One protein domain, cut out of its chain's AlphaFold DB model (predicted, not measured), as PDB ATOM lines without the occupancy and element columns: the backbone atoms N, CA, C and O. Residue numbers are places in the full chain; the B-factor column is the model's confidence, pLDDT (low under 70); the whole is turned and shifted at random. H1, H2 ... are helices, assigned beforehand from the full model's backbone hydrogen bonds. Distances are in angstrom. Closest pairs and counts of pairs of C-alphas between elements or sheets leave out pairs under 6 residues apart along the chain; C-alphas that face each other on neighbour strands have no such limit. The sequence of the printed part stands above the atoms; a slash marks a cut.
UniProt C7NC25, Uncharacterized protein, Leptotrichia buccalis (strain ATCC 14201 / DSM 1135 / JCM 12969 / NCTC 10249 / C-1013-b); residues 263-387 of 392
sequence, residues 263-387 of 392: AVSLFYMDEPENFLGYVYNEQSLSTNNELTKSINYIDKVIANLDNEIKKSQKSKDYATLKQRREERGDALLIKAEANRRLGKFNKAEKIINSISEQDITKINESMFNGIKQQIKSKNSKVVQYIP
ATOM      1  N   ALA A 263     275.650 313.726 333.938       92.94
ATOM      2  CA  ALA A 263     274.491 313.172 333.241       92.94
ATOM      3  C   ALA A 263     273.221 314.018 333.438       92.94
ATOM      4  O   ALA A 263     272.487 314.286 332.488       92.94
ATOM      5  N   VAL A 264     272.989 314.526 334.653       95.06
ATOM      6  CA  VAL A 264     271.875 315.446 334.942       95.06
ATOM      7  C   VAL A 264     271.992 316.757 334.154       95.06
ATOM      8  O   VAL A 264     270.989 317.276 333.657       95.06
ATOM      9  N   SER A 265     273.202 317.304 334.026       95.44
ATOM     10  CA  SER A 265     273.450 318.510 333.231       95.44
ATOM     11  C   SER A 265     273.113 318.282 331.752       95.44
ATOM     12  O   SER A 265     272.359 319.071 331.177       95.44
ATOM     13  N   LEU A 266     273.570 317.167 331.178       93.00
ATOM     14  CA  LEU A 266     273.265 316.771 329.798       93.00
ATOM     15  C   LEU A 266     271.770 316.520 329.581       93.00
ATOM     16  O   LEU A 266     271.202 317.006 328.603       93.00
ATOM     17  N   PHE A 267     271.097 315.864 330.533       93.19
ATOM     18  CA  PHE A 267     269.647 315.671 330.490       93.19
ATOM     19  C   PHE A 267     268.915 317.005 330.333       93.19
ATOM     20  O   PHE A 267     268.053 317.127 329.467       93.19
ATOM     21  N   TYR A 268     269.249 318.023 331.132       94.62
ATOM     22  CA  TYR A 268     268.603 319.335 331.025       94.62
ATOM     23  C   TYR A 268     268.918 320.072 329.721       94.62
ATOM     24  O   TYR A 268     268.119 320.902 329.288       94.62
ATOM     25  N   MET A 269     270.054 319.780 329.091       92.31
ATOM     26  CA  MET A 269     270.396 320.316 327.772       92.31
ATOM     27  C   MET A 269     269.718 319.559 326.624       92.31
ATOM     28  O   MET A 269     269.664 320.095 325.520       92.31
ATOM     29  N   ASP A 270     269.149 318.383 326.889       88.25
ATOM     30  CA  ASP A 270     268.611 317.482 325.866       88.25
ATOM     31  C   ASP A 270     269.674 317.037 324.845       88.25
ATOM     32  O   ASP A 270     269.392 316.921 323.656       88.25
ATOM     33  N   GLU A 271     270.911 316.810 325.306       83.12
ATOM     34  CA  GLU A 271     272.049 316.468 324.439       83.12
ATOM     35  C   GLU A 271     272.641 315.086 324.768       83.12
ATOM     36  O   GLU A 271     272.671 314.682 325.939       83.12
ATOM     37  N   PRO A 272     273.147 314.351 323.761       75.56
ATOM     38  CA  PRO A 272     274.001 313.190 323.978       75.56
ATOM     39  C   PRO A 272     275.399 313.618 324.452       75.56
ATOM     40  O   PRO A 272     275.960 314.601 323.973       75.56
ATOM     41  N   GLU A 273     276.008 312.828 325.339       71.44
ATOM     42  CA  GLU A 273     277.327 313.136 325.917       71.44
ATOM     43  C   GLU A 273     278.421 313.359 324.858       71.44
ATOM     44  O   GLU A 273     279.237 314.267 324.987       71.44
ATOM     45  N   ASN A 274     278.404 312.564 323.785       72.69
ATOM     46  CA  ASN A 274     279.458 312.564 322.768       72.69
ATOM     47  C   ASN A 274     279.208 313.521 321.589       72.69
ATOM     48  O   ASN A 274     280.061 313.619 320.705       72.69
ATOM     49  N   PHE A 275     278.064 314.216 321.551       75.56
ATOM     50  CA  PHE A 275     277.713 315.131 320.458       75.56
ATOM     51  C   PHE A 275     277.127 316.442 320.998       75.56
ATOM     52  O   PHE A 275     275.985 316.791 320.703       75.56
ATOM     53  N   LEU A 276     277.916 317.184 321.781       80.31
ATOM     54  CA  LEU A 276     277.502 318.497 322.279       80.31
ATOM     55  C   LEU A 276     277.250 319.486 321.136       80.31
ATOM     56  O   LEU A 276     277.929 319.466 320.105       80.31
ATOM     57  N   GLY A 277     276.269 320.362 321.335       74.25
ATOM     58  CA  GLY A 277     275.752 321.262 320.300       74.25
ATOM     59  C   GLY A 277     274.720 320.609 319.372       74.25
ATOM     60  O   GLY A 277     274.154 321.299 318.513       74.25
ATOM     61  N   TYR A 278     274.433 319.317 319.574       81.75
ATOM     62  CA  TYR A 278     273.301 318.613 318.983       81.75
ATOM     63  C   TYR A 278     272.272 318.253 320.052       81.75
ATOM     64  O   TYR A 278     272.635 317.859 321.154       81.75
ATOM     65  N   VAL A 279     270.987 318.340 319.713       81.50
ATOM     66  CA  VAL A 279     269.876 317.985 320.613       81.50
ATOM     67  C   VAL A 279     269.139 316.743 320.132       81.50
ATOM     68  O   VAL A 279     269.094 316.488 318.932       81.50
ATOM     69  N   TYR A 280     268.510 315.986 321.028       76.81
ATOM     70  CA  TYR A 280     267.686 314.844 320.614       76.81
ATOM     71  C   TYR A 280     266.458 315.274 319.804       76.81
ATOM     72  O   TYR A 280     266.089 314.589 318.849       76.81
ATOM     73  N   ASN A 281     265.842 316.410 320.149       75.56
ATOM     74  CA  ASN A 281     264.666 316.922 319.449       75.56
ATOM     75  C   ASN A 281     264.739 318.442 319.229       75.56
ATOM     76  O   ASN A 281     264.522 319.231 320.151       75.56
ATOM     77  N   GLU A 282     264.964 318.876 317.985       78.69
ATOM     78  CA  GLU A 282     265.030 320.313 317.669       78.69
ATOM     79  C   GLU A 282     263.678 321.033 317.785       78.69
ATOM     80  O   GLU A 282     263.637 322.255 317.921       78.69
ATOM     81  N   GLN A 283     262.571 320.287 317.791       77.06
ATOM     82  CA  GLN A 283     261.219 320.829 317.952       77.06
ATOM     83  C   GLN A 283     260.864 321.098 319.423       77.06
ATOM     84  O   GLN A 283     259.875 321.772 319.703       77.06
ATOM     85  N   SER A 284     261.659 320.588 320.372       79.06
ATOM     86  CA  SER A 284     261.424 320.724 321.813       79.06
ATOM     87  C   SER A 284     262.713 321.082 322.555       79.06
ATOM     88  O   SER A 284     263.195 320.336 323.407       79.06
ATOM     89  N   LEU A 285     263.264 322.254 322.241       86.56
ATOM     90  CA  LEU A 285     264.507 322.737 322.839       86.56
ATOM     91  C   LEU A 285     264.382 323.023 324.340       86.56
ATOM     92  O   LEU A 285     263.377 323.562 324.807       86.56
ATOM     93  N   SER A 286     265.471 322.770 325.072       90.12
ATOM     94  CA  SER A 286     265.604 323.178 326.471       90.12
ATOM     95  C   SER A 286     265.337 324.667 326.660       90.12
ATOM     96  O   SER A 286     265.917 325.526 325.993       90.12
ATOM     97  N   THR A 287     264.505 324.972 327.645       92.88
ATOM     98  CA  THR A 287     264.205 326.333 328.087       92.88
ATOM     99  C   THR A 287     265.406 326.989 328.775       92.88
ATOM    100  O   THR A 287     266.291 326.324 329.316       92.88
ATOM    101  N   ASN A 288     265.397 328.324 328.877       94.94
ATOM    102  CA  ASN A 288     266.420 329.070 329.624       94.94
ATOM    103  C   ASN A 288     266.560 328.609 331.086       94.94
ATOM    104  O   ASN A 288     267.657 328.632 331.651       94.94
ATOM    105  N   ASN A 289     265.454 328.185 331.704       95.31
ATOM    106  CA  ASN A 289     265.463 327.628 333.052       95.31
ATOM    107  C   ASN A 289     266.196 326.278 333.098       95.31
ATOM    108  O   ASN A 289     267.028 326.064 333.974       95.31
ATOM    109  N   GLU A 290     265.940 325.384 332.141       95.06
ATOM    110  CA  GLU A 290     266.616 324.081 332.057       95.06
ATOM    111  C   GLU A 290     268.113 324.243 331.768       95.06
ATOM    112  O   GLU A 290     268.932 323.648 332.461       95.06
ATOM    113  N   LEU A 291     268.497 325.145 330.862       96.50
ATOM    114  CA  LEU A 291     269.909 325.468 330.616       96.50
ATOM    115  C   LEU A 291     270.597 326.048 331.862       96.50
ATOM    116  O   LEU A 291     271.754 325.740 332.146       96.50
ATOM    117  N   THR A 292     269.883 326.848 332.653       97.38
ATOM    118  CA  THR A 292     270.400 327.364 333.929       97.38
ATOM    119  C   THR A 292     270.560 326.242 334.961       97.38
ATOM    120  O   THR A 292     271.578 326.190 335.650       97.38
ATOM    121  N   LYS A 293     269.607 325.301 335.042       96.50
ATOM    122  CA  LYS A 293     269.735 324.100 335.883       96.50
ATOM    123  C   LYS A 293     270.928 323.248 335.456       96.50
ATOM    124  O   LYS A 293     271.693 322.841 336.326       96.50
ATOM    125  N   SER A 294     271.131 323.050 334.152       96.88
ATOM    126  CA  SER A 294     272.313 322.364 333.621       96.88
ATOM    127  C   SER A 294     273.607 323.003 334.139       96.88
ATOM    128  O   SER A 294     274.435 322.314 334.737       96.88
ATOM    129  N   ILE A 295     273.730 324.333 334.030       98.12
ATOM    130  CA  ILE A 295     274.898 325.075 334.531       98.12
ATOM    131  C   ILE A 295     275.093 324.868 336.042       98.12
ATOM    132  O   ILE A 295     276.212 324.640 336.493       98.12
ATOM    133  N   ASN A 296     274.021 324.894 336.834       97.00
ATOM    134  CA  ASN A 296     274.122 324.699 338.283       97.00
ATOM    135  C   ASN A 296     274.647 323.304 338.661       97.00
ATOM    136  O   ASN A 296     275.358 323.168 339.657       97.00
ATOM    137  N   TYR A 297     274.292 322.264 337.902       97.19
ATOM    138  CA  TYR A 297     274.806 320.912 338.130       97.19
ATOM    139  C   TYR A 297     276.256 320.769 337.666       97.19
ATOM    140  O   TYR A 297     277.080 320.260 338.428       97.19
ATOM    141  N   ILE A 298     276.600 321.279 336.480       97.00
ATOM    142  CA  ILE A 298     277.970 321.168 335.969       97.00
ATOM    143  C   ILE A 298     278.965 322.005 336.786       97.00
ATOM    144  O   ILE A 298     280.106 321.593 336.978       97.00
ATOM    145  N   ASP A 299     278.527 323.120 337.380       97.81
ATOM    146  CA  ASP A 299     279.348 323.912 338.301       97.81
ATOM    147  C   ASP A 299     279.755 323.120 339.549       97.81
ATOM    148  O   ASP A 299     280.890 323.239 340.017       97.81
ATOM    149  N   LYS A 300     278.872 322.253 340.059       96.31
ATOM    150  CA  LYS A 300     279.198 321.354 341.178       96.31
ATOM    151  C   LYS A 300     280.226 320.296 340.772       96.31
ATOM    152  O   LYS A 300     281.093 319.971 341.582       96.31
ATOM    153  N   VAL A 301     280.144 319.782 339.540       95.88
ATOM    154  CA  VAL A 301     281.138 318.845 338.981       95.88
ATOM    155  C   VAL A 301     282.505 319.519 338.904       95.88
ATOM    156  O   VAL A 301     283.471 319.004 339.463       95.88
ATOM    157  N   ILE A 302     282.572 320.709 338.300       96.00
ATOM    158  CA  ILE A 302     283.813 321.482 338.153       96.00
ATOM    159  C   ILE A 302     284.429 321.787 339.522       96.00
ATOM    160  O   ILE A 302     285.612 321.527 339.725       96.00
ATOM    161  N   ALA A 303     283.636 322.260 340.488       96.31
ATOM    162  CA  ALA A 303     284.129 322.562 341.832       96.31
ATOM    163  C   ALA A 303     284.692 321.321 342.548       96.31
ATOM    164  O   ALA A 303     285.687 321.407 343.273       96.31
ATOM    165  N   ASN A 304     284.072 320.154 342.350       94.56
ATOM    166  CA  ASN A 304     284.576 318.897 342.890       94.56
ATOM    167  C   ASN A 304     285.909 318.506 342.234       94.56
ATOM    168  O   ASN A 304     286.873 318.214 342.940       94.56
ATOM    169  N   LEU A 305     285.987 318.569 340.902       93.88
ATOM    170  CA  LEU A 305     287.203 318.267 340.146       93.88
ATOM    171  C   LEU A 305     288.349 319.221 340.493       93.88
ATOM    172  O   LEU A 305     289.466 318.761 340.699       93.88
ATOM    173  N   ASP A 306     288.085 320.519 340.656       94.00
ATOM    174  CA  ASP A 306     289.084 321.505 341.089       94.00
ATOM    175  C   ASP A 306     289.713 321.127 342.439       94.00
ATOM    176  O   ASP A 306     290.929 321.235 342.627       94.00
ATOM    177  N   ASN A 307     288.897 320.669 343.391       93.50
ATOM    178  CA  ASN A 307     289.383 320.232 344.699       93.50
ATOM    179  C   ASN A 307     290.212 318.950 344.601       93.50
ATOM    180  O   ASN A 307     291.260 318.840 345.237       93.50
ATOM    181  N   GLU A 308     289.765 317.991 343.798       92.00
ATOM    182  CA  GLU A 308     290.464 316.726 343.608       92.00
ATOM    183  C   GLU A 308     291.786 316.892 342.838       92.00
ATOM    184  O   GLU A 308     292.796 316.311 343.222       92.00
ATOM    185  N   ILE A 309     291.827 317.764 341.828       91.62
ATOM    186  CA  ILE A 309     293.048 318.149 341.106       91.62
ATOM    187  C   ILE A 309     294.079 318.731 342.076       91.62
ATOM    188  O   ILE A 309     295.237 318.309 342.065       91.62
ATOM    189  N   LYS A 310     293.667 319.643 342.969       92.06
ATOM    190  CA  LYS A 310     294.556 320.208 344.001       92.06
ATOM    191  C   LYS A 310     295.122 319.130 344.928       92.06
ATOM    192  O   LYS A 310     296.278 319.234 345.337       92.06
ATOM    193  N   LYS A 311     294.335 318.106 345.276       91.25
ATOM    194  CA  LYS A 311     294.807 316.970 346.087       91.25
ATOM    195  C   LYS A 311     295.818 316.121 345.317       91.25
ATOM    196  O   LYS A 311     296.909 315.898 345.834       91.25
ATOM    197  N   SER A 312     295.502 315.729 344.081       89.19
ATOM    198  CA  SER A 312     296.389 314.920 343.230       89.19
ATOM    199  C   SER A 312     297.719 315.621 342.926       89.19
ATOM    200  O   SER A 312     298.766 314.978 342.887       89.19
ATOM    201  N   GLN A 313     297.712 316.951 342.785       88.94
ATOM    202  CA  GLN A 313     298.937 317.750 342.660       88.94
ATOM    203  C   GLN A 313     299.825 317.650 343.905       88.94
ATOM    204  O   GLN A 313     301.037 317.489 343.782       88.94
ATOM    205  N   LYS A 314     299.234 317.718 345.105       90.06
ATOM    206  CA  LYS A 314     299.973 317.595 346.371       90.06
ATOM    207  C   LYS A 314     300.533 316.189 346.579       90.06
ATOM    208  O   LYS A 314     301.654 316.058 347.059       90.06
ATOM    209  N   SER A 315     299.778 315.154 346.205       88.50
ATOM    210  CA  SER A 315     300.202 313.754 346.334       88.50
ATOM    211  C   SER A 315     301.139 313.280 345.216       88.50
ATOM    212  O   SER A 315     301.600 312.145 345.276       88.50
ATOM    213  N   LYS A 316     301.434 314.127 344.214       88.50
ATOM    214  CA  LYS A 316     302.247 313.799 343.025       88.50
ATOM    215  C   LYS A 316     301.719 312.593 342.232       88.50
ATOM    216  O   LYS A 316     302.483 311.897 341.567       88.50
ATOM    217  N   ASP A 317     300.407 312.365 342.271       85.75
ATOM    218  CA  ASP A 317     299.740 311.331 341.478       85.75
ATOM    219  C   ASP A 317     299.400 311.882 340.086       85.75
ATOM    220  O   ASP A 317     298.308 312.397 339.830       85.75
ATOM    221  N   TYR A 318     300.388 311.838 339.191       82.88
ATOM    222  CA  TYR A 318     300.304 312.464 337.872       82.88
ATOM    223  C   TYR A 318     299.328 311.768 336.913       82.88
ATOM    224  O   TYR A 318     298.754 312.439 336.053       82.88
ATOM    225  N   ALA A 319     299.112 310.457 337.057       82.19
ATOM    226  CA  ALA A 319     298.185 309.712 336.206       82.19
ATOM    227  C   ALA A 319     296.735 310.118 336.505       82.19
ATOM    228  O   ALA A 319     296.013 310.558 335.607       82.19
ATOM    229  N   THR A 320     296.349 310.091 337.783       85.12
ATOM    230  CA  THR A 320     295.026 310.541 338.233       85.12
ATOM    231  C   THR A 320     294.830 312.037 337.982       85.12
ATOM    232  O   THR A 320     293.744 312.475 337.601       85.12
ATOM    233  N   LEU A 321     295.883 312.846 338.152       86.94
ATOM    234  CA  LEU A 321     295.837 314.276 337.847       86.94
ATOM    235  C   LEU A 321     295.475 314.538 336.380       86.94
ATOM    236  O   LEU A 321     294.663 315.422 336.112       86.94
ATOM    237  N   LYS A 322     296.070 313.785 335.447       85.50
ATOM    238  CA  LYS A 322     295.784 313.918 334.016       85.50
ATOM    239  C   LYS A 322     294.320 313.593 333.717       85.50
ATOM    240  O   LYS A 322     293.634 314.430 333.143       85.50
ATOM    241  N   GLN A 323     293.821 312.452 334.193       87.06
ATOM    242  CA  GLN A 323     292.423 312.054 333.995       87.06
ATOM    243  C   GLN A 323     291.436 313.106 334.533       87.06
ATOM    244  O   GLN A 323     290.505 313.505 333.844       87.06
ATOM    245  N   ARG A 324     291.661 313.626 335.745       89.00
ATOM    246  CA  ARG A 324     290.764 314.634 336.339       89.00
ATOM    247  C   ARG A 324     290.766 315.963 335.582       89.00
ATOM    248  O   ARG A 324     289.763 316.673 335.597       89.00
ATOM    249  N   ARG A 325     291.888 316.336 334.956       88.56
ATOM    250  CA  ARG A 325     291.959 317.530 334.100       88.56
ATOM    251  C   ARG A 325     291.184 317.336 332.800       88.56
ATOM    252  O   ARG A 325     290.456 318.248 332.420       88.56
ATOM    253  N   GLU A 326     291.265 316.146 332.205       86.38
ATOM    254  CA  GLU A 326     290.464 315.752 331.036       86.38
ATOM    255  C   GLU A 326     288.957 315.835 331.368       86.38
ATOM    256  O   GLU A 326     288.223 316.588 330.729       86.38
ATOM    257  N   GLU A 327     288.512 315.204 332.463       88.62
ATOM    258  CA  GLU A 327     287.113 315.266 332.935       88.62
ATOM    259  C   GLU A 327     286.640 316.703 333.230       88.62
ATOM    260  O   GLU A 327     285.479 317.066 333.017       88.62
ATOM    261  N   ARG A 328     287.544 317.556 333.724       91.88
ATOM    262  CA  ARG A 328     287.251 318.972 333.966       91.88
ATOM    263  C   ARG A 328     287.099 319.744 332.658       91.88
ATOM    264  O   ARG A 328     286.248 320.633 332.592       91.88
ATOM    265  N   GLY A 329     287.906 319.429 331.648       90.44
ATOM    266  CA  GLY A 329     287.792 319.981 330.300       90.44
ATOM    267  C   GLY A 329     286.416 319.704 329.693       90.44
ATOM    268  O   GLY A 329     285.743 320.647 329.275       90.44
ATOM    269  N   ASP A 330     285.947 318.454 329.769       88.94
ATOM    270  CA  ASP A 330     284.593 318.062 329.347       88.94
ATOM    271  C   ASP A 330     283.510 318.881 330.057       88.94
ATOM    272  O   ASP A 330     282.609 319.441 329.428       88.94
ATOM    273  N   ALA A 331     283.603 318.996 331.384       92.56
ATOM    274  CA  ALA A 331     282.623 319.734 332.173       92.56
ATOM    275  C   ALA A 331     282.596 321.233 331.815       92.56
ATOM    276  O   ALA A 331     281.528 321.854 331.760       92.56
ATOM    277  N   LEU A 332     283.757 321.831 331.531       94.56
ATOM    278  CA  LEU A 332     283.844 323.209 331.048       94.56
ATOM    279  C   LEU A 332     283.248 323.368 329.649       94.56
ATOM    280  O   LEU A 332     282.603 324.387 329.395       94.56
ATOM    281  N   LEU A 333     283.415 322.380 328.769       92.50
ATOM    282  CA  LEU A 333     282.832 322.404 327.430       92.50
ATOM    283  C   LEU A 333     281.299 322.377 327.492       92.50
ATOM    284  O   LEU A 333     280.655 323.242 326.898       92.50
ATOM    285  N   ILE A 334     280.723 321.487 328.308       94.00
ATOM    286  CA  ILE A 334     279.275 321.432 328.587       94.00
ATOM    287  C   ILE A 334     278.776 322.790 329.107       94.00
ATOM    288  O   ILE A 334     277.780 323.343 328.634       94.00
ATOM    289  N   LYS A 335     279.501 323.386 330.062       96.56
ATOM    290  CA  LYS A 335     279.153 324.701 330.619       96.56
ATOM    291  C   LYS A 335     279.224 325.818 329.574       96.56
ATOM    292  O   LYS A 335     278.382 326.725 329.597       96.56
ATOM    293  N   ALA A 336     280.231 325.806 328.700       95.81
ATOM    294  CA  ALA A 336     280.374 326.780 327.623       95.81
ATOM    295  C   ALA A 336     279.198 326.680 326.647       95.81
ATOM    296  O   ALA A 336     278.584 327.703 326.336       95.81
ATOM    297  N   GLU A 337     278.826 325.459 326.263       95.06
ATOM    298  CA  GLU A 337     277.702 325.175 325.373       95.06
ATOM    299  C   GLU A 337     276.364 325.657 325.956       95.06
ATOM    300  O   GLU A 337     275.635 326.420 325.317       95.06
ATOM    301  N   ALA A 338     276.082 325.359 327.228       96.19
ATOM    302  CA  ALA A 338     274.883 325.867 327.895       96.19
ATOM    303  C   ALA A 338     274.833 327.411 327.934       96.19
ATOM    304  O   ALA A 338     273.776 328.015 327.735       96.19
ATOM    305  N   ASN A 339     275.971 328.087 328.159       98.00
ATOM    306  CA  ASN A 339     276.029 329.555 328.121       98.00
ATOM    307  C   ASN A 339     275.883 330.112 326.696       98.00
ATOM    308  O   ASN A 339     275.264 331.166 326.537       98.00
ATOM    309  N   ARG A 340     276.401 329.419 325.675       96.31
ATOM    310  CA  ARG A 340     276.216 329.767 324.258       96.31
ATOM    311  C   ARG A 340     274.736 329.723 323.880       96.31
ATOM    312  O   ARG A 340     274.223 330.710 323.355       96.31
ATOM    313  N   ARG A 341     274.033 328.636 324.216       94.38
ATOM    314  CA  ARG A 341     272.586 328.474 323.962       94.38
ATOM    315  C   ARG A 341     271.734 329.513 324.697       94.38
ATOM    316  O   ARG A 341     270.744 329.984 324.153       94.38
ATOM    317  N   LEU A 342     272.165 329.949 325.883       96.31
ATOM    318  CA  LEU A 342     271.563 331.074 326.614       96.31
ATOM    319  C   LEU A 342     271.860 332.462 326.006       96.31
ATOM    320  O   LEU A 342     271.436 333.469 326.571       96.31
ATOM    321  N   GLY A 343     272.646 332.555 324.927       96.19
ATOM    322  CA  GLY A 343     273.084 333.825 324.333       96.19
ATOM    323  C   GLY A 343     274.138 334.579 325.157       96.19
ATOM    324  O   GLY A 343     274.468 335.727 324.861       96.19
ATOM    325  N   LYS A 344     274.708 333.955 326.196       97.56
ATOM    326  CA  LYS A 344     275.724 334.548 327.082       97.56
ATOM    327  C   LYS A 344     277.127 334.381 326.487       97.56
ATOM    328  O   LYS A 344     278.024 333.846 327.141       97.56
ATOM    329  N   PHE A 345     277.326 334.850 325.255       97.44
ATOM    330  CA  PHE A 345     278.532 334.588 324.454       97.44
ATOM    331  C   PHE A 345     279.833 335.017 325.136       97.44
ATOM    332  O   PHE A 345     280.761 334.223 325.195       97.44
ATOM    333  N   ASN A 346     279.880 336.196 325.763       97.25
ATOM    334  CA  ASN A 346     281.082 336.654 326.477       97.25
ATOM    335  C   ASN A 346     281.466 335.719 327.639       97.25
ATOM    336  O   ASN A 346     282.640 335.565 327.968       97.25
ATOM    337  N   LYS A 347     280.475 335.104 328.297       97.56
ATOM    338  CA  LYS A 347     280.720 334.130 329.367       97.56
ATOM    339  C   LYS A 347     281.159 332.789 328.781       97.56
ATOM    340  O   LYS A 347     282.108 332.208 329.293       97.56
ATOM    341  N   ALA A 348     280.508 332.335 327.710       97.06
ATOM    342  CA  ALA A 348     280.888 331.118 326.994       97.06
ATOM    343  C   ALA A 348     282.328 331.199 326.454       97.06
ATOM    344  O   ALA A 348     283.103 330.271 326.648       97.06
ATOM    345  N   GLU A 349     282.714 332.340 325.879       97.25
ATOM    346  CA  GLU A 349     284.060 332.603 325.360       97.25
ATOM    347  C   GLU A 349     285.128 332.553 326.460       97.25
ATOM    348  O   GLU A 349     286.159 331.900 326.306       97.25
ATOM    349  N   LYS A 350     284.866 333.176 327.616       97.56
ATOM    350  CA  LYS A 350     285.773 333.091 328.771       97.56
ATOM    351  C   LYS A 350     285.960 331.652 329.255       97.56
ATOM    352  O   LYS A 350     287.068 331.280 329.624       97.56
ATOM    353  N   ILE A 351     284.889 330.856 329.267       96.75
ATOM    354  CA  ILE A 351     284.936 329.458 329.710       96.75
ATOM    355  C   ILE A 351     285.718 328.608 328.707       96.75
ATOM    356  O   ILE A 351     286.647 327.915 329.112       96.75
ATOM    357  N   ILE A 352     285.392 328.679 327.413       92.81
ATOM    358  CA  ILE A 352     286.026 327.822 326.402       92.81
ATOM    359  C   ILE A 352     287.520 328.125 326.239       92.81
ATOM    360  O   ILE A 352     288.311 327.205 326.064       92.81
ATOM    361  N   ASN A 353     287.931 329.389 326.390       93.31
ATOM    362  CA  ASN A 353     289.342 329.785 326.364       93.31
ATOM    363  C   ASN A 353     290.109 329.397 327.646       93.31
ATOM    364  O   ASN A 353     291.326 329.542 327.684       93.31
ATOM    365  N   SER A 354     289.424 328.920 328.695       93.19
ATOM    366  CA  SER A 354     290.064 328.419 329.924       93.19
ATOM    367  C   SER A 354     290.412 326.926 329.881       93.19
ATOM    368  O   SER A 354     291.040 326.419 330.812       93.19
ATOM    369  N   ILE A 355     289.992 326.218 328.828       90.19
ATOM    370  CA  ILE A 355     290.300 324.802 328.603       90.19
ATOM    371  C   ILE A 355     291.696 324.718 327.973       90.19
ATOM    372  O   ILE A 355     291.967 325.410 326.993       90.19
ATOM    373  N   SER A 356     292.593 323.908 328.544       83.69
ATOM    374  CA  SER A 356     293.966 323.799 328.037       83.69
ATOM    375  C   SER A 356     294.044 322.890 326.807       83.69
ATOM    376  O   SER A 356     293.348 321.882 326.739       83.69
ATOM    377  N   GLU A 357     294.924 323.196 325.852       73.44
ATOM    378  CA  GLU A 357     295.098 322.392 324.625       73.44
ATOM    379  C   GLU A 357     295.503 320.934 324.895       73.44
ATOM    380  O   GLU A 357     295.125 320.024 324.157       73.44
ATOM    381  N   GLN A 358     296.212 320.695 325.998       73.12
ATOM    382  CA  GLN A 358     296.599 319.352 326.437       73.12
ATOM    383  C   GLN A 358     295.414 318.542 326.974       73.12
ATOM    384  O   GLN A 358     295.437 317.317 326.900       73.12
ATOM    385  N   ASP A 359     294.386 319.216 327.493       70.50
ATOM    386  CA  ASP A 359     293.147 318.567 327.927       70.50
ATOM    387  C   ASP A 359     292.210 318.326 326.725       70.50
ATOM    388  O   ASP A 359     291.396 317.412 326.760       70.50
ATOM    389  N   ILE A 360     292.356 319.099 325.637       63.88
ATOM    390  CA  ILE A 360     291.533 319.025 324.411       63.88
ATOM    391  C   ILE A 360     291.862 317.809 323.543       63.88
ATOM    392  O   ILE A 360     290.965 317.275 322.908       63.88
ATOM    393  N   THR A 361     293.106 317.329 323.534       54.78
ATOM    394  CA  THR A 361     293.599 316.283 322.604       54.78
ATOM    395  C   THR A 361     292.956 314.899 322.795       54.78
ATOM    396  O   THR A 361     293.213 313.975 322.024       54.78
ATOM    397  N   LYS A 362     292.112 314.735 323.821       57.62
ATOM    398  CA  LYS A 362     291.240 313.564 324.018       57.62
ATOM    399  C   LYS A 362     289.749 313.892 324.084       57.62
ATOM    400  O   LYS A 362     288.927 312.981 324.031       57.62
ATOM    401  N   ILE A 363     289.407 315.172 324.183       60.16
ATOM    402  CA  ILE A 363     288.066 315.657 323.879       60.16
ATOM    403  C   ILE A 363     287.930 315.540 322.361       60.16
ATOM    404  O   ILE A 363     288.906 315.686 321.630       60.16
ATOM    405  N   ASN A 364     286.743 315.239 321.848       67.25
ATOM    406  CA  ASN A 364     286.525 315.243 320.405       67.25
ATOM    407  C   ASN A 364     286.881 316.643 319.848       67.25
ATOM    408  O   ASN A 364     286.099 317.583 319.987       67.25
ATOM    409  N   GLU A 365     288.077 316.802 319.264       77.50
ATOM    410  CA  GLU A 365     288.629 318.103 318.849       77.50
ATOM    411  C   GLU A 365     287.688 318.835 317.889       77.50
ATOM    412  O   GLU A 365     287.556 320.060 317.932       77.50
ATOM    413  N   SER A 366     286.975 318.069 317.058       79.50
ATOM    414  CA  SER A 366     285.936 318.574 316.164       79.50
ATOM    415  C   SER A 366     284.804 319.255 316.939       79.50
ATOM    416  O   SER A 366     284.409 320.373 316.609       79.50
ATOM    417  N   MET A 367     284.334 318.636 318.028       81.94
ATOM    418  CA  MET A 367     283.293 319.189 318.899       81.94
ATOM    419  C   MET A 367     283.761 320.481 319.583       81.94
ATOM    420  O   MET A 367     283.056 321.491 319.544       81.94
ATOM    421  N   PHE A 368     284.971 320.485 320.151       87.88
ATOM    422  CA  PHE A 368     285.542 321.683 320.774       87.88
ATOM    423  C   PHE A 368     285.639 322.847 319.775       87.88
ATOM    424  O   PHE A 368     285.167 323.956 320.047       87.88
ATOM    425  N   ASN A 369     286.216 322.594 318.598       88.62
ATOM    426  CA  ASN A 369     286.389 323.607 317.560       88.62
ATOM    427  C   ASN A 369     285.045 324.107 317.015       88.62
ATOM    428  O   ASN A 369     284.880 325.315 316.822       88.62
ATOM    429  N   GLY A 370     284.073 323.208 316.841       88.56
ATOM    430  CA  GLY A 370     282.712 323.545 316.431       88.56
ATOM    431  C   GLY A 370     282.037 324.508 317.406       88.56
ATOM    432  O   GLY A 370     281.603 325.591 317.004       88.56
ATOM    433  N   ILE A 371     282.028 324.184 318.704       89.88
ATOM    434  CA  ILE A 371     281.443 325.052 319.741       89.88
ATOM    435  C   ILE A 371     282.185 326.395 319.800       89.88
ATOM    436  O   ILE A 371     281.557 327.456 319.846       89.88
ATOM    437  N   LYS A 372     283.523 326.392 319.721       92.56
ATOM    438  CA  LYS A 372     284.339 327.619 319.699       92.56
ATOM    439  C   LYS A 372     283.981 328.532 318.528       92.56
ATOM    440  O   LYS A 372     283.847 329.743 318.712       92.56
ATOM    441  N   GLN A 373     283.789 327.973 317.336       93.00
ATOM    442  CA  GLN A 373     283.365 328.728 316.158       93.00
ATOM    443  C   GLN A 373     281.940 329.277 316.315       93.00
ATOM    444  O   GLN A 373     281.683 330.438 315.979       93.00
ATOM    445  N   GLN A 374     281.015 328.485 316.859       93.44
ATOM    446  CA  GLN A 374     279.642 328.926 317.112       93.44
ATOM    447  C   GLN A 374     279.584 330.061 318.147       93.44
ATOM    448  O   GLN A 374     278.848 331.028 317.953       93.44
ATOM    449  N   ILE A 375     280.409 330.011 319.199       95.19
ATOM    450  CA  ILE A 375     280.542 331.104 320.176       95.19
ATOM    451  C   ILE A 375     281.055 332.381 319.499       95.19
ATOM    452  O   ILE A 375     280.442 333.436 319.658       95.19
ATOM    453  N   LYS A 376     282.137 332.291 318.708       94.62
ATOM    454  CA  LYS A 376     282.717 333.445 317.991       94.62
ATOM    455  C   LYS A 376     281.727 334.095 317.026       94.62
ATOM    456  O   LYS A 376     281.651 335.316 316.946       94.62
ATOM    457  N   SER A 377     280.953 333.278 316.318       95.19
ATOM    458  CA  SER A 377     279.912 333.739 315.392       95.19
ATOM    459  C   SER A 377     278.615 334.175 316.086       95.19
ATOM    460  O   SER A 377     277.665 334.547 315.403       95.19
ATOM    461  N   LYS A 378     278.562 334.153 317.428       94.75
ATOM    462  CA  LYS A 378     277.367 334.461 318.232       94.75
ATOM    463  C   LYS A 378     276.138 333.652 317.800       94.75
ATOM    464  O   LYS A 378     275.007 334.131 317.845       94.75
ATOM    465  N   ASN A 379     276.360 332.412 317.380       91.62
ATOM    466  CA  ASN A 379     275.303 331.496 316.996       91.62
ATOM    467  C   ASN A 379     274.820 330.739 318.240       91.62
ATOM    468  O   ASN A 379     275.623 330.068 318.886       91.62
ATOM    469  N   SER A 380     273.530 330.833 318.571       88.81
ATOM    470  CA  SER A 380     272.882 330.081 319.661       88.81
ATOM    471  C   SER A 380     272.065 328.878 319.179       88.81
ATOM    472  O   SER A 380     271.515 328.149 320.002       88.81
ATOM    473  N   LYS A 381     271.964 328.663 317.860       87.19
ATOM    474  CA  LYS A 381     271.191 327.558 317.284       87.19
ATOM    475  C   LYS A 381     271.848 326.213 317.599       87.19
ATOM    476  O   LYS A 381     273.063 326.133 317.800       87.19
ATOM    477  N   VAL A 382     271.023 325.177 317.620       84.19
ATOM    478  CA  VAL A 382     271.411 323.767 317.744       84.19
ATOM    479  C   VAL A 382     270.857 323.000 316.550       84.19
ATOM    480  O   VAL A 382     269.970 323.503 315.858       84.19
ATOM    481  N   VAL A 383     271.393 321.810 316.306       80.94
ATOM    482  CA  VAL A 383     270.953 320.909 315.234       80.94
ATOM    483  C   VAL A 383     270.446 319.619 315.867       80.94
ATOM    484  O   VAL A 383     270.998 319.180 316.875       80.94
ATOM    485  N   GLN A 384     269.404 319.000 315.313       79.00
ATOM    486  CA  GLN A 384     268.987 317.689 315.798       79.00
ATOM    487  C   GLN A 384     270.072 316.628 315.554       79.00
ATOM    488  O   GLN A 384     270.615 316.502 314.455       79.00
ATOM    489  N   TYR A 385     270.372 315.834 316.577       76.94
ATOM    490  CA  TYR A 385     271.194 314.642 316.457       76.94
ATOM    491  C   TYR A 385     270.425 313.568 315.684       76.94
ATOM    492  O   TYR A 385     269.353 313.125 316.101       76.94
ATOM    493  N   ILE A 386     270.990 313.127 314.563       68.50
ATOM    494  CA  ILE A 386     270.485 311.990 313.796       68.50
ATOM    495  C   ILE A 386     271.477 310.844 314.009       68.50
ATOM    496  O   ILE A 386     272.584 310.912 313.466       68.50
ATOM    497  N   PRO A 387     271.133 309.807 314.800       63.19
ATOM    498  CA  PRO A 387     272.024 308.672 314.971       63.19
ATOM    499  C   PRO A 387     272.283 308.014 313.608       63.19
ATOM    500  O   PRO A 387     271.348 307.885 312.806       63.19
TER     501      PRO A 387
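What this domain is: This is residues 263 to 387 of the 392 residues of an uncharacterized protein of Leptotrichia buccalis (strain ATCC 14201 / DSM 1135 / JCM 12969 / NCTC 10249 / C-1013-b) (UniProt C7NC25). A long helical hairpin, H2 and H3, makes the length of this domain, and shorter helices pack along it. H1 packs on the first part of H2, while H4, H5 and H6 pack on H3, with H5 and H6 on the side of H3 away from H2 and H4 along another side of it. The printed part has 125 residues with six named helices, H1 to H6 in order along the chain, and no named strand; the class is all helix. It is compact, with a radius of gyration of the C-alphas of 14.5 A, yet elongated in outline, spanning 49 by 31 by 24 A.

How they stand to each other: Start with the longest helix, H2, residues 288 to 315. It touches H3, residues 318 to 341, and the two form a helical hairpin at a shallow tilt of 18 degrees, opposite ways; look at the C-alphas of Ser 312 and Leu 321, the closest, 5.4 A apart. With residues 290 to 298 alone H2 touches H1, residues 263 to 269, also a helical hairpin: the tilt of 34 degrees is shallow, only just short of steep, and the closest C-alphas, Ser 265 and Ser 294, are 4.0 A apart. H3 is the hub, touching four helices. With residues 332 to 340 alone it touches H4, residues 345 to 352, in a helical hairpin at a shallow tilt of 12 degrees, with the C-alphas of Ala 336 and Ala 348 closest at 4.4 A. With residues 325 to 329 alone it touches H5, residues 357 to 360, where the C-alphas of Glu 326 and Asp 359 are closest at 5.0 A. With residues 333 to 340 alone it touches H6, residues 365 to 376, the same way at 38 degrees, only just a steep tilt; the C-alphas of Arg 340 and Ile 375 are closest at 6.1 A. H2 is apart from H4, H5 and H6. In H1, H3, H4 and H6 every O i to N i+4 pair is within hydrogen-bond range; in H2 23 of 24 are, and H5 is too short for such a pair.

Where its parts are: Find C-alpha 288 at (266.420, 329.070, 329.624); from there H2 runs 40.7 A to C-alpha 315 at (300.202, 313.754, 346.334). H3 runs 34.9 A back from C-alpha 318. H6 covers 16.5 A and ends at C-alpha 376, at (282.717, 333.445, 317.991).

The domain as a whole: The two C-alphas farthest apart, those of Gln 283 and Ser 315, are 48.7 A from each other. The printed part has no cut. Look along residues 270 to 287 for the one long link, H1 to H2; residues 278 to 279 pair in parallel with residues 383 to 384. Confidence is under 70 at residues 360 to 364 and 386 to 387.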